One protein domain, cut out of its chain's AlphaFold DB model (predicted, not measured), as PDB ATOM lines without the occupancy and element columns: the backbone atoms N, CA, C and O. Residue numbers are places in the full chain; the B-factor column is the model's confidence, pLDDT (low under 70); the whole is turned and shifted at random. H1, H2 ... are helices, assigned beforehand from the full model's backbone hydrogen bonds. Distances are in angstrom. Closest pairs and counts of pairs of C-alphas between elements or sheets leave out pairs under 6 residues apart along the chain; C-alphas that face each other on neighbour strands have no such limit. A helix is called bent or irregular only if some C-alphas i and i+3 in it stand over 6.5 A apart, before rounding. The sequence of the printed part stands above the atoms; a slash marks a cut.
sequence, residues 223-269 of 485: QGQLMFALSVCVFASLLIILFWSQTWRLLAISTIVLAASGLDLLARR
ATOM      1  N   GLN A 223      64.240 -15.360  -5.212       56.59
ATOM      2  CA  GLN A 223      63.512 -16.448  -5.872       56.59
ATOM      3  C   GLN A 223      62.753 -17.325  -4.864       56.59
ATOM      4  O   GLN A 223      61.614 -17.696  -5.112       56.59
ATOM      5  N   GLY A 224      63.339 -17.604  -3.694       59.00
ATOM      6  CA  GLY A 224      62.665 -18.344  -2.620       59.00
ATOM      7  C   GLY A 224      61.507 -17.563  -1.991       59.00
ATOM      8  O   GLY A 224      60.450 -18.139  -1.755       59.00
ATOM      9  N   GLN A 225      61.667 -16.251  -1.785       62.91
ATOM     10  CA  GLN A 225      60.592 -15.366  -1.324       62.91
ATOM     11  C   GLN A 225      59.494 -15.222  -2.371       62.91
ATOM     12  O   GLN A 225      58.329 -15.219  -2.001       62.91
ATOM     13  N   LEU A 226      59.840 -15.154  -3.660       66.88
ATOM     14  CA  LEU A 226      58.857 -15.152  -4.740       66.88
ATOM     15  C   LEU A 226      58.074 -16.465  -4.766       66.88
ATOM     16  O   LEU A 226      56.850 -16.431  -4.799       66.88
ATOM     17  N   MET A 227      58.751 -17.616  -4.698       64.75
ATOM     18  CA  MET A 227      58.070 -18.913  -4.659       64.75
ATOM     19  C   MET A 227      57.201 -19.048  -3.406       64.75
ATOM     20  O   MET A 227      56.066 -19.488  -3.520       64.75
ATOM     21  N   PHE A 228      57.674 -18.608  -2.237       67.62
ATOM     22  CA  PHE A 228      56.875 -18.579  -1.010       67.62
ATOM     23  C   PHE A 228      55.668 -17.639  -1.124       67.62
ATOM     24  O   PHE A 228      54.560 -18.024  -0.764       67.62
ATOM     25  N   ALA A 229      55.850 -16.433  -1.666       72.94
ATOM     26  CA  ALA A 229      54.765 -15.486  -1.903       72.94
ATOM     27  C   ALA A 229      53.730 -16.064  -2.878       72.94
ATOM     28  O   ALA A 229      52.534 -15.964  -2.623       72.94
ATOM     29  N   LEU A 230      54.172 -16.740  -3.943       75.69
ATOM     30  CA  LEU A 230      53.293 -17.468  -4.857       75.69
ATOM     31  C   LEU A 230      52.550 -18.602  -4.137       75.69
ATOM     32  O   LEU A 230      51.344 -18.731  -4.333       75.69
ATOM     33  N   SER A 231      53.209 -19.363  -3.254       70.44
ATOM     34  CA  SER A 231      52.555 -20.382  -2.418       70.44
ATOM     35  C   SER A 231      51.468 -19.780  -1.531       70.44
ATOM     36  O   SER A 231      50.370 -20.325  -1.452       70.44
ATOM     37  N   VAL A 232      51.756 -18.649  -0.881       76.56
ATOM     38  CA  VAL A 232      50.802 -17.934  -0.021       76.56
ATOM     39  C   VAL A 232      49.630 -17.396  -0.843       76.56
ATOM     40  O   VAL A 232      48.487 -17.532  -0.417       76.56
ATOM     41  N   CYS A 233      49.880 -16.851  -2.035       79.12
ATOM     42  CA  CYS A 233      48.826 -16.397  -2.944       79.12
ATOM     43  C   CYS A 233      47.929 -17.558  -3.390       79.12
ATOM     44  O   CYS A 233      46.710 -17.455  -3.274       79.12
ATOM     45  N   VAL A 234      48.507 -18.684  -3.825       77.38
ATOM     46  CA  VAL A 234      47.749 -19.890  -4.204       77.38
ATOM     47  C   VAL A 234      46.945 -20.423  -3.014       77.38
ATOM     48  O   VAL A 234      45.768 -20.753  -3.164       77.38
ATOM     49  N   PHE A 235      47.539 -20.447  -1.817       72.25
ATOM     50  CA  PHE A 235      46.863 -20.836  -0.580       72.25
ATOM     51  C   PHE A 235      45.669 -19.927  -0.265       72.25
ATOM     52  O   PHE A 235      44.571 -20.421  -0.010       72.25
ATOM     53  N   ALA A 236      45.851 -18.607  -0.338       77.38
ATOM     54  CA  ALA A 236      44.794 -17.633  -0.095       77.38
ATOM     55  C   ALA A 236      43.655 -17.755  -1.122       77.38
ATOM     56  O   ALA A 236      42.485 -17.767  -0.740       77.38
ATOM     57  N   SER A 237      43.973 -17.919  -2.411       75.94
ATOM     58  CA  SER A 237      42.973 -18.143  -3.463       75.94
ATOM     59  C   SER A 237      42.164 -19.421  -3.227       75.94
ATOM     60  O   SER A 237      40.944 -19.419  -3.384       75.94
ATOM     61  N   LEU A 238      42.816 -20.502  -2.789       70.62
ATOM     62  CA  LEU A 238      42.143 -21.760  -2.467       70.62
ATOM     63  C   LEU A 238      41.282 -21.650  -1.201       70.62
ATOM     64  O   LEU A 238      40.169 -22.171  -1.197       70.62
ATOM     65  N   LEU A 239      41.718 -20.926  -0.161       72.44
ATOM     66  CA  LEU A 239      40.895 -20.646   1.025       72.44
ATOM     67  C   LEU A 239      39.614 -19.870   0.682       72.44
ATOM     68  O   LEU A 239      38.555 -20.165   1.237       72.44
ATOM     69  N   ILE A 240      39.687 -18.920  -0.254       78.38
ATOM     70  CA  ILE A 240      38.513 -18.181  -0.739       78.38
ATOM     71  C   ILE A 240      37.538 -19.135  -1.445       78.38
ATOM     72  O   ILE A 240      36.344 -19.108  -1.155       78.38
ATOM     73  N   ILE A 241      38.034 -20.039  -2.296       71.12
ATOM     74  CA  ILE A 241      37.210 -21.059  -2.975       71.12
ATOM     75  C   ILE A 241      36.571 -22.030  -1.960       71.12
ATOM     76  O   ILE A 241      35.405 -22.412  -2.095       71.12
ATOM     77  N   LEU A 242      37.303 -22.389  -0.901       67.19
ATOM     78  CA  LEU A 242      36.818 -23.245   0.186       67.19
ATOM     79  C   LEU A 242      35.706 -22.613   1.030       67.19
ATOM     80  O   LEU A 242      34.880 -23.334   1.601       67.19
ATOM     81  N   PHE A 243      35.670 -21.284   1.112       71.44
ATOM     82  CA  PHE A 243      34.631 -20.563   1.844       71.44
ATOM     83  C   PHE A 243      33.256 -20.669   1.164       71.44
ATOM     84  O   PHE A 243      32.234 -20.544   1.832       71.44
ATOM     85  N   TRP A 244      33.226 -20.964  -0.140       72.88
ATOM     86  CA  TRP A 244      32.012 -20.953  -0.961       72.88
ATOM     87  C   TRP A 244      31.437 -22.344  -1.261       72.88
ATOM     88  O   TRP A 244      30.335 -22.439  -1.792       72.88
ATOM     89  N   SER A 245      32.125 -23.437  -0.909       67.12
ATOM     90  CA  SER A 245      31.619 -24.791  -1.176       67.12
ATOM     91  C   SER A 245      31.912 -25.776  -0.037       67.12
ATOM     92  O   SER A 245      33.048 -25.980   0.389       67.12
ATOM     93  N   GLN A 246      30.854 -26.390   0.503       70.12
ATOM     94  CA  GLN A 246      30.925 -27.200   1.727       70.12
ATOM     95  C   GLN A 246      31.547 -28.595   1.501       70.12
ATOM     96  O   GLN A 246      32.077 -29.186   2.438       70.12
ATOM     97  N   THR A 247      31.541 -29.100   0.263       71.00
ATOM     98  CA  THR A 247      31.959 -30.465  -0.112       71.00
ATOM     99  C   THR A 247      33.419 -30.604  -0.561       71.00
ATOM    100  O   THR A 247      33.946 -31.712  -0.547       71.00
ATOM    101  N   TRP A 248      34.126 -29.513  -0.886       67.94
ATOM    102  CA  TRP A 248      35.490 -29.569  -1.454       67.94
ATOM    103  C   TRP A 248      36.615 -29.294  -0.440       67.94
ATOM    104  O   TRP A 248      37.790 -29.232  -0.803       67.94
ATOM    105  N   ARG A 249      36.272 -29.170   0.851       68.38
ATOM    106  CA  ARG A 249      37.192 -28.781   1.939       68.38
ATOM    107  C   ARG A 249      38.390 -29.710   2.103       68.38
ATOM    108  O   ARG A 249      39.519 -29.235   2.161       68.38
ATOM    109  N   LEU A 250      38.166 -31.023   2.104       67.38
ATOM    110  CA  LEU A 250      39.250 -32.004   2.221       67.38
ATOM    111  C   LEU A 250      40.122 -32.060   0.960       67.38
ATOM    112  O   LEU A 250      41.340 -32.192   1.067       67.38
ATOM    113  N   LEU A 251      39.522 -31.899  -0.225       70.00
ATOM    114  CA  LEU A 251      40.252 -31.903  -1.493       70.00
ATOM    115  C   LEU A 251      41.189 -30.699  -1.595       70.00
ATOM    116  O   LEU A 251      42.360 -30.881  -1.907       70.00
ATOM    117  N   ALA A 252      40.732 -29.487  -1.268       68.44
ATOM    118  CA  ALA A 252      41.609 -28.325  -1.379       68.44
ATOM    119  C   ALA A 252      42.672 -28.270  -0.269       68.44
ATOM    120  O   ALA A 252      43.792 -27.862  -0.562       68.44
ATOM    121  N   ILE A 253      42.392 -28.742   0.958       72.88
ATOM    122  CA  ILE A 253      43.438 -28.916   1.989       72.88
ATOM    123  C   ILE A 253      44.512 -29.891   1.489       72.88
ATOM    124  O   ILE A 253      45.701 -29.601   1.591       72.88
ATOM    125  N   SER A 254      44.105 -31.012   0.887       71.06
ATOM    126  CA  SER A 254      45.042 -31.993   0.325       71.06
ATOM    127  C   SER A 254      45.871 -31.393  -0.817       71.06
ATOM    128  O   SER A 254      47.089 -31.548  -0.837       71.06
ATOM    129  N   THR A 255      45.247 -30.632  -1.722       74.88
ATOM    130  CA  THR A 255      45.941 -29.924  -2.811       74.88
ATOM    131  C   THR A 255      46.911 -28.868  -2.287       74.88
ATOM    132  O   THR A 255      48.005 -28.737  -2.827       74.88
ATOM    133  N   ILE A 256      46.563 -28.146  -1.219       70.31
ATOM    134  CA  ILE A 256      47.448 -27.175  -0.563       70.31
ATOM    135  C   ILE A 256      48.677 -27.872   0.010       70.31
ATOM    136  O   ILE A 256      49.797 -27.431  -0.236       70.31
ATOM    137  N   VAL A 257      48.478 -28.955   0.764       77.19
ATOM    138  CA  VAL A 257      49.586 -29.707   1.362       77.19
ATOM    139  C   VAL A 257      50.485 -30.268   0.263       77.19
ATOM    140  O   VAL A 257      51.705 -30.155   0.365       77.19
ATOM    141  N   LEU A 258      49.909 -30.785  -0.826       77.38
ATOM    142  CA  LEU A 258      50.658 -31.275  -1.985       77.38
ATOM    143  C   LEU A 258      51.407 -30.156  -2.722       77.38
ATOM    144  O   LEU A 258      52.570 -30.343  -3.066       77.38
ATOM    145  N   ALA A 259      50.790 -28.992  -2.934       74.75
ATOM    146  CA  ALA A 259      51.421 -27.855  -3.602       74.75
ATOM    147  C   ALA A 259      52.548 -27.255  -2.751       74.75
ATOM    148  O   ALA A 259      53.637 -27.015  -3.264       74.75
ATOM    149  N   ALA A 260      52.324 -27.074  -1.447       71.12
ATOM    150  CA  ALA A 260      53.345 -26.609  -0.515       71.12
ATOM    151  C   ALA A 260      54.513 -27.604  -0.427       71.12
ATOM    152  O   ALA A 260      55.665 -27.190  -0.509       71.12
ATOM    153  N   SER A 261      54.223 -28.908  -0.358       71.81
ATOM    154  CA  SER A 261      55.248 -29.963  -0.362       71.81
ATOM    155  C   SER A 261      56.004 -30.021  -1.691       71.81
ATOM    156  O   SER A 261      57.221 -30.173  -1.703       71.81
ATOM    157  N   GLY A 262      55.313 -29.859  -2.823       73.19
ATOM    158  CA  GLY A 262      55.926 -29.826  -4.151       73.19
ATOM    159  C   GLY A 262      56.815 -28.600  -4.358       73.19
ATOM    160  O   GLY A 262      57.903 -28.714  -4.916       73.19
ATOM    161  N   LEU A 263      56.395 -27.435  -3.863       67.69
ATOM    162  CA  LEU A 263      57.172 -26.196  -3.916       67.69
ATOM    163  C   LEU A 263      58.376 -26.228  -2.979       67.69
ATOM    164  O   LEU A 263      59.449 -25.775  -3.366       67.69
ATOM    165  N   ASP A 264      58.226 -26.807  -1.792       67.69
ATOM    166  CA  ASP A 264      59.331 -27.075  -0.876       67.69
ATOM    167  C   ASP A 264      60.343 -28.049  -1.507       67.69
ATOM    168  O   ASP A 264      61.540 -27.771  -1.525       67.69
ATOM    169  N   LEU A 265      59.878 -29.119  -2.161       68.19
ATOM    170  CA  LEU A 265      60.738 -30.052  -2.896       68.19
ATOM    171  C   LEU A 265      61.472 -29.374  -4.067       68.19
ATOM    172  O   LEU A 265      62.668 -29.592  -4.263       68.19
ATOM    173  N   LEU A 266      60.786 -28.515  -4.831       67.25
ATOM    174  CA  LEU A 266      61.390 -27.739  -5.920       67.25
ATOM    175  C   LEU A 266      62.397 -26.712  -5.400       67.25
ATOM    176  O   LEU A 266      63.478 -26.567  -5.969       67.25
ATOM    177  N   ALA A 267      62.083 -26.036  -4.295       64.50
ATOM    178  CA  ALA A 267      62.992 -25.113  -3.633       64.50
ATOM    179  C   ALA A 267      64.207 -25.831  -3.034       64.50
ATOM    180  O   ALA A 267      65.237 -25.190  -2.841       64.50
ATOM    181  N   ARG A 268      64.114 -27.137  -2.771       65.50
ATOM    182  CA  ARG A 268      65.208 -27.991  -2.295       65.50
ATOM    183  C   ARG A 268      65.924 -28.744  -3.411       65.50
ATOM    184  O   ARG A 268      66.821 -29.526  -3.098       65.50
ATOM    185  N   ARG A 269      65.583 -28.504  -4.688       66.81
ATOM    186  CA  ARG A 269      66.333 -29.095  -5.801       66.81
ATOM    187  C   ARG A 269      67.823 -28.798  -5.617       66.81
ATOM    188  O   ARG A 269      68.174 -27.644  -5.344       66.81
TER     189      ARG A 269
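Overview. This is residues 223 to 269 of the 485 residues of an uncharacterized protein of Verrucomicrobia bacterium (UniProt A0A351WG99). A long helical hairpin: H1 runs one way, the chain turns over through a tight loop, and H2 folds back side by side with it, nearly parallel in line but running opposite ways. The loop at the turn, with the last residues of H1, residues 243 to 248, sticks out free at one end, and both ends of the printed part lie at the other. The printed part has 47 residues with two named helices, H1 then H2, and no named strand; the class is all helix. It is only just loose, close to compact, with a radius of gyration of the C-alphas of 11.6 A, and its outline is a rod spanning 36 by 15 by 6 A.

Along the chain. Find C-alpha 223 at (63.512, -16.448, -5.872); from there H1, the longest helix, residues 223 to 244, runs 32.2 A to C-alpha 244 at (32.012, -20.953, -0.961). Watch x fall along it. Then find C-alpha 249 at (37.192, -28.781, 1.939), where H2, residues 249 to 267, begins; x now climbs along it to C-alpha 267 at (62.992, -25.113, -3.633), and its first and last C-alphas are 26.6 A apart.

Arrangement. Look first at Leu 242 in H1 and Arg 249 in H2: their C-alphas, the closest of the two helices, are 5.8 A apart. H1 and H2 touch, with 11 pairs of C-alphas within 8 A. They form a helical hairpin, at a shallow tilt of 5 degrees, opposite ways, with centres 10.4 A apart. Along the backbone, every O i to N i+4 pair of H2 is within hydrogen-bond range, and in H1 17 of 18 are. Neither helix is bent.

Size, cuts and confidence. Look for the two C-alphas farthest apart at Gln 246 and Arg 269, 36.2 A from each other; those of Gln 223 and Arg 269 are 13.0 A apart. The link from H1 to H2 is tight, with 4 residues, and the printed part has no cut. In the B-factor column the mean pLDDT of the printed part is 70.5, and 19 residues are under 70, among them residues 223 to 228 and 263 to 269 of this model.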